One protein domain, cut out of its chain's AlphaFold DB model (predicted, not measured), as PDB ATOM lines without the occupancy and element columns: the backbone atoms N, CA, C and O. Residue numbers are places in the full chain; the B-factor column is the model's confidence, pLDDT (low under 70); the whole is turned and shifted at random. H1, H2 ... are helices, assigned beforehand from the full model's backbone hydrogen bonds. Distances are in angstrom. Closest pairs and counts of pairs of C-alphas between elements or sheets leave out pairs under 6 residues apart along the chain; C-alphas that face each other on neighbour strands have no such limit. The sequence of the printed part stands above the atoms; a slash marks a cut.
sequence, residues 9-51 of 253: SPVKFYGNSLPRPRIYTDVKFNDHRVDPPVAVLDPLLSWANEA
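AT A GLANCE: This is residues 9 to 51 of the 253 residues of an uncharacterized protein of Prunus armeniaca (UniProt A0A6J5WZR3). This domain has little regular structure: it is a wide, open V of bare chain, with the short helix H1 at the tip of one arm and H2 at the tip of the other. The long unnamed stretch of residues 15 to 41 makes most of both arms and the turn between them, and residues 26 to 32 in that turn stand free. The printed part has 43 residues, with two named helices, H1 then H2, and no named strand; the class is all helix, with 14 residues in named elements. It is extended and flat, with a radius of gyration of the C-alphas of 17.0 A and spans of 44 by 31 by 16 A.

IN THESE COORDINATES: H1 holds residues 10 to 14, from C-alpha 10 at (-0.068, -21.579, -18.647). H2 holds residues 42 to 50, 12.0 A from first to last C-alpha, ending at C-alpha 50 at (-32.435, -33.046, -32.101).

HOW THE PARTS SIT: H1 and H2 are apart. In both helices every O i to N i+4 pair is within hydrogen-bond range.

THE WHOLE: The C-alphas of Asn 16 and Ala 51, the two farthest apart, are 44.3 A apart. The printed part has no cut. The link from H1 to H2 is long, with 27 residues. The mean pLDDT of the printed part is 74.5; residues 23 to 30 are among those under 70.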
ATOM      1  N   SER A   9      -0.259 -16.841 -17.967       71.06
ATOM      2  CA  SER A   9       0.579 -17.753 -18.731       71.06
ATOM      3  C   SER A   9       0.386 -19.180 -18.197       71.06
ATOM      4  O   SER A   9       0.440 -19.370 -16.979       71.06
ATOM      5  N   PRO A  10       0.207 -20.196 -19.062       66.69
ATOM      6  CA  PRO A  10      -0.068 -21.579 -18.647       66.69
ATOM      7  C   PRO A  10       0.935 -22.150 -17.631       66.69
ATOM      8  O   PRO A  10       0.579 -22.980 -16.800       66.69
ATOM      9  N   VAL A  11       2.172 -21.643 -17.645       67.06
ATOM     10  CA  VAL A  11       3.239 -21.954 -16.679       67.06
ATOM     11  C   VAL A  11       2.826 -21.661 -15.231       67.06
ATOM     12  O   VAL A  11       3.184 -22.408 -14.329       67.06
ATOM     13  N   LYS A  12       2.041 -20.602 -15.003       69.38
ATOM     14  CA  LYS A  12       1.522 -20.248 -13.675       69.38
ATOM     15  C   LYS A  12       0.325 -21.098 -13.255       69.38
ATOM     16  O   LYS A  12       0.049 -21.169 -12.065       69.38
ATOM     17  N   PHE A  13      -0.394 -21.697 -14.206       68.44
ATOM     18  CA  PHE A  13      -1.637 -22.418 -13.926       68.44
ATOM     19  C   PHE A  13      -1.401 -23.901 -13.617       68.44
ATOM     20  O   PHE A  13      -2.008 -24.426 -12.692       68.44
ATOM     21  N   TYR A  14      -0.508 -24.576 -14.349       71.25
ATOM     22  CA  TYR A  14      -0.334 -26.032 -14.220       71.25
ATOM     23  C   TYR A  14       0.864 -26.465 -13.363       71.25
ATOM     24  O   TYR A  14       1.012 -27.653 -13.083       71.25
ATOM     25  N   GLY A  15       1.721 -25.529 -12.936       71.56
ATOM     26  CA  GLY A  15       2.980 -25.863 -12.268       71.56
ATOM     27  C   GLY A  15       3.904 -26.720 -13.147       71.56
ATOM     28  O   GLY A  15       3.575 -27.100 -14.272       71.56
ATOM     29  N   ASN A  16       5.103 -27.024 -12.655       69.69
ATOM     30  CA  ASN A  16       6.050 -27.894 -13.366       69.69
ATOM     31  C   ASN A  16       5.841 -29.396 -13.072       69.69
ATOM     32  O   ASN A  16       6.619 -30.212 -13.556       69.69
ATOM     33  N   SER A  17       4.832 -29.767 -12.275       68.06
ATOM     34  CA  SER A  17       4.651 -31.129 -11.748       68.06
ATOM     35  C   SER A  17       3.718 -32.017 -12.571       68.06
ATOM     36  O   SER A  17       3.777 -33.237 -12.432       68.06
ATOM     37  N   LEU A  18       2.865 -31.444 -13.424       72.25
ATOM     38  CA  LEU A  18       1.939 -32.214 -14.252       72.25
ATOM     39  C   LEU A  18       2.456 -32.298 -15.694       72.25
ATOM     40  O   LEU A  18       2.825 -31.266 -16.270       72.25
ATOM     41  N   PRO A  19       2.488 -33.499 -16.304       69.75
ATOM     42  CA  PRO A  19       2.844 -33.637 -17.707       69.75
ATOM     43  C   PRO A  19       1.873 -32.804 -18.541       69.75
ATOM     44  O   PRO A  19       0.659 -33.010 -18.524       69.75
ATOM     45  N   ARG A  20       2.424 -31.810 -19.242       70.50
ATOM     46  CA  ARG A  20       1.638 -30.896 -20.071       70.50
ATOM     47  C   ARG A  20       0.946 -31.691 -21.185       70.50
ATOM     48  O   ARG A  20       1.591 -32.572 -21.763       70.50
ATOM     49  N   PRO A  21      -0.309 -31.366 -21.543       74.94
ATOM     50  CA  PRO A  21      -0.939 -31.950 -22.717       74.94
ATOM     51  C   PRO A  21      -0.085 -31.636 -23.953       74.94
ATOM     52  O   PRO A  21       0.133 -30.474 -24.302       74.94
ATOM     53  N   ARG A  22       0.462 -32.685 -24.577       70.25
ATOM     54  CA  ARG A  22       1.239 -32.588 -25.816       70.25
ATOM     55  C   ARG A  22       0.267 -32.337 -26.962       70.25
ATOM     56  O   ARG A  22      -0.419 -33.252 -27.401       70.25
ATOM     57  N   ILE A  23       0.202 -31.094 -27.426       68.00
ATOM     58  CA  ILE A  23      -0.525 -30.752 -28.646       68.00
ATOM     59  C   ILE A  23       0.444 -30.987 -29.806       68.00
ATOM     60  O   ILE A  23       1.407 -30.240 -29.971       68.00
ATOM     61  N   TYR A  24       0.223 -32.049 -30.578       63.09
ATOM     62  CA  TYR A  24       0.972 -32.306 -31.807       63.09
ATOM     63  C   TYR A  24       0.466 -31.357 -32.900       63.09
ATOM     64  O   TYR A  24      -0.405 -31.700 -33.691       63.09
ATOM     65  N   THR A  25       0.963 -30.121 -32.899       59.94
ATOM     66  CA  THR A  25       0.695 -29.138 -33.963       59.94
ATOM     67  C   THR A  25       1.592 -29.322 -35.176       59.94
ATOM     68  O   THR A  25       1.285 -28.804 -36.252       59.94
ATOM     69  N   ASP A  26       2.708 -30.018 -34.975       60.09
ATOM     70  CA  ASP A  26       3.767 -30.162 -35.953       60.09
ATOM     71  C   ASP A  26       3.467 -31.394 -36.791       60.09
ATOM     72  O   ASP A  26       3.513 -32.531 -36.308       60.09
ATOM     73  N   VAL A  27       3.174 -31.157 -38.063       63.25
ATOM     74  CA  VAL A  27       2.950 -32.205 -39.047       63.25
ATOM     75  C   VAL A  27       4.316 -32.776 -39.459       63.25
ATOM     76  O   VAL A  27       4.806 -32.577 -40.556       63.25
ATOM     77  N   LYS A  28       5.021 -33.424 -38.524       63.44
ATOM     78  CA  LYS A  28       6.363 -33.983 -38.788       63.44
ATOM     79  C   LYS A  28       6.324 -35.207 -39.710       63.44
ATOM     80  O   LYS A  28       7.363 -35.623 -40.202       63.44
ATOM     81  N   PHE A  29       5.137 -35.779 -39.909       64.19
ATOM     82  CA  PHE A  29       4.909 -37.019 -40.657       64.19
ATOM     83  C   PHE A  29       3.788 -36.902 -41.707       64.19
ATOM     84  O   PHE A  29       3.343 -37.918 -42.227       64.19
ATOM     85  N   ASN A  30       3.288 -35.695 -41.990       64.00
ATOM     86  CA  ASN A  30       2.267 -35.440 -43.013       64.00
ATOM     87  C   ASN A  30       2.405 -33.989 -43.514       64.00
ATOM     88  O   ASN A  30       2.899 -33.147 -42.776       64.00
ATOM     89  N   ASP A  31       1.961 -33.662 -44.725       72.44
ATOM     90  CA  ASP A  31       2.020 -32.272 -45.229       72.44
ATOM     91  C   ASP A  31       0.798 -31.434 -44.801       72.44
ATOM     92  O   ASP A  31       0.802 -30.202 -44.859       72.44
ATOM     93  N   HIS A  32      -0.255 -32.095 -44.309       70.44
ATOM     94  CA  HIS A  32      -1.509 -31.470 -43.899       70.44
ATOM     95  C   HIS A  32      -1.955 -31.943 -42.515       70.44
ATOM     96  O   HIS A  32      -1.719 -33.085 -42.113       70.44
ATOM     97  N   ARG A  33      -2.626 -31.054 -41.774       70.50
ATOM     98  CA  ARG A  33      -3.238 -31.396 -40.486       70.50
ATOM     99  C   ARG A  33      -4.339 -32.422 -40.729       70.50
ATOM    100  O   ARG A  33      -5.348 -32.110 -41.350       70.50
ATOM    101  N   VAL A  34      -4.112 -33.644 -40.261       74.06
ATOM    102  CA  VAL A  34      -5.134 -34.687 -40.246       74.06
ATOM    103  C   VAL A  34      -6.064 -34.360 -39.090       74.06
ATOM    104  O   VAL A  34      -5.670 -34.481 -37.928       74.06
ATOM    105  N   ASP A  35      -7.268 -33.892 -39.411       75.69
ATOM    106  CA  ASP A  35      -8.302 -33.727 -38.400       75.69
ATOM    107  C   ASP A  35      -8.594 -35.085 -37.753       75.69
ATOM    108  O   ASP A  35      -8.634 -36.111 -38.446       75.69
ATOM    109  N   PRO A  36      -8.755 -35.127 -36.418       77.38
ATOM    110  CA  PRO A  36      -9.098 -36.367 -35.752       77.38
ATOM    111  C   PRO A  36     -10.424 -36.894 -36.318       77.38
ATOM    112  O   PRO A  36     -11.323 -36.103 -36.618       77.38
ATOM    113  N   PRO A  37     -10.566 -38.224 -36.466       80.19
ATOM    114  CA  PRO A  37     -11.799 -38.808 -36.969       80.19
ATOM    115  C   PRO A  37     -12.978 -38.395 -36.084       80.19
ATOM    116  O   PRO A  37     -12.835 -38.265 -34.864       80.19
ATOM    117  N   VAL A  38     -14.139 -38.201 -36.717       78.50
ATOM    118  CA  VAL A  38     -15.386 -37.823 -36.041       78.50
ATOM    119  C   VAL A  38     -15.622 -38.763 -34.864       78.50
ATOM    120  O   VAL A  38     -15.545 -39.988 -34.996       78.50
ATOM    121  N   ALA A  39     -15.866 -38.179 -33.692       84.06
ATOM    122  CA  ALA A  39     -16.056 -38.954 -32.482       84.06
ATOM    123  C   ALA A  39     -17.234 -39.920 -32.663       84.06
ATOM    124  O   ALA A  39     -18.305 -39.539 -33.123       84.06
ATOM    125  N   VAL A  40     -17.068 -41.169 -32.230       86.19
ATOM    126  CA  VAL A  40     -18.111 -42.211 -32.327       86.19
ATOM    127  C   VAL A  40     -19.406 -41.808 -31.601       86.19
ATOM    128  O   VAL A  40     -20.479 -42.321 -31.896       86.19
ATOM    129  N   LEU A  41     -19.315 -40.867 -30.659       86.81
ATOM    130  CA  LEU A  41     -20.446 -40.340 -29.897       86.81
ATOM    131  C   LEU A  41     -21.239 -39.258 -30.642       86.81
ATOM    132  O   LEU A  41     -22.320 -38.895 -30.192       86.81
ATOM    133  N   ASP A  42     -20.739 -38.750 -31.764       87.75
ATOM    134  CA  ASP A  42     -21.352 -37.641 -32.499       87.75
ATOM    135  C   ASP A  42     -22.759 -37.976 -33.052       87.75
ATOM    136  O   ASP A  42     -23.680 -37.175 -32.880       87.75
ATOM    137  N   PRO A  43     -23.027 -39.192 -33.578       90.00
ATOM    138  CA  PRO A  43     -24.386 -39.622 -33.925       90.00
ATOM    139  C   PRO A  43     -25.348 -39.685 -32.722       90.00
ATOM    140  O   PRO A  43     -26.530 -39.376 -32.841       90.00
ATOM    141  N   LEU A  44     -24.856 -40.068 -31.539       87.12
ATOM    142  CA  LEU A  44     -25.673 -40.128 -30.320       87.12
ATOM    143  C   LEU A  44     -25.981 -38.723 -29.786       87.12
ATOM    144  O   LEU A  44     -27.097 -38.451 -29.347       87.12
ATOM    145  N   LEU A  45     -24.987 -37.835 -29.821       86.06
ATOM    146  CA  LEU A  45     -25.108 -36.450 -29.372       86.06
ATOM    147  C   LEU A  45     -25.984 -35.626 -30.321       86.06
ATOM    148  O   LEU A  45     -26.802 -34.843 -29.850       86.06
ATOM    149  N   SER A  46     -25.875 -35.836 -31.635       89.06
ATOM    150  CA  SER A  46     -26.776 -35.221 -32.621       89.06
ATOM    151  C   SER A  46     -28.223 -35.666 -32.414       89.06
ATOM    152  O   SER A  46     -29.102 -34.810 -32.337       89.06
ATOM    153  N   TRP A  47     -28.470 -36.961 -32.185       87.25
ATOM    154  CA  TRP A  47     -29.802 -37.461 -31.834       87.25
ATOM    155  C   TRP A  47     -30.337 -36.863 -30.527       87.25
ATOM    156  O   TRP A  47     -31.495 -36.459 -30.457       87.25
ATOM    157  N   ALA A  48     -29.504 -36.763 -29.491       85.50
ATOM    158  CA  ALA A  48     -29.901 -36.164 -28.218       85.50
ATOM    159  C   ALA A  48     -30.185 -34.654 -28.332       85.50
ATOM    160  O   ALA A  48     -31.064 -34.141 -27.641       85.50
ATOM    161  N   ASN A  49     -29.461 -33.949 -29.204       82.12
ATOM    162  CA  ASN A  49     -29.663 -32.526 -29.469       82.12
ATOM    163  C   ASN A  49     -30.925 -32.260 -30.300       82.12
ATOM    164  O   ASN A  49     -31.620 -31.281 -30.041       82.12
ATOM    165  N   GLU A  50     -31.221 -33.121 -31.277       85.19
ATOM    166  CA  GLU A  50     -32.435 -33.046 -32.101       85.19
ATOM    167  C   GLU A  50     -33.676 -33.538 -31.348       85.19
ATOM    168  O   GLU A  50     -34.795 -33.087 -31.601       85.19
ATOM    169  N   ALA A  51     -33.500 -34.441 -30.380       81.88
ATOM    170  CA  ALA A  51     -34.586 -34.855 -29.515       81.88
ATOM    171  C   ALA A  51     -35.185 -33.616 -28.837       81.88
ATOM    172  O   ALA A  51     -34.504 -32.844 -28.172       81.88
TER     173      ALA A  51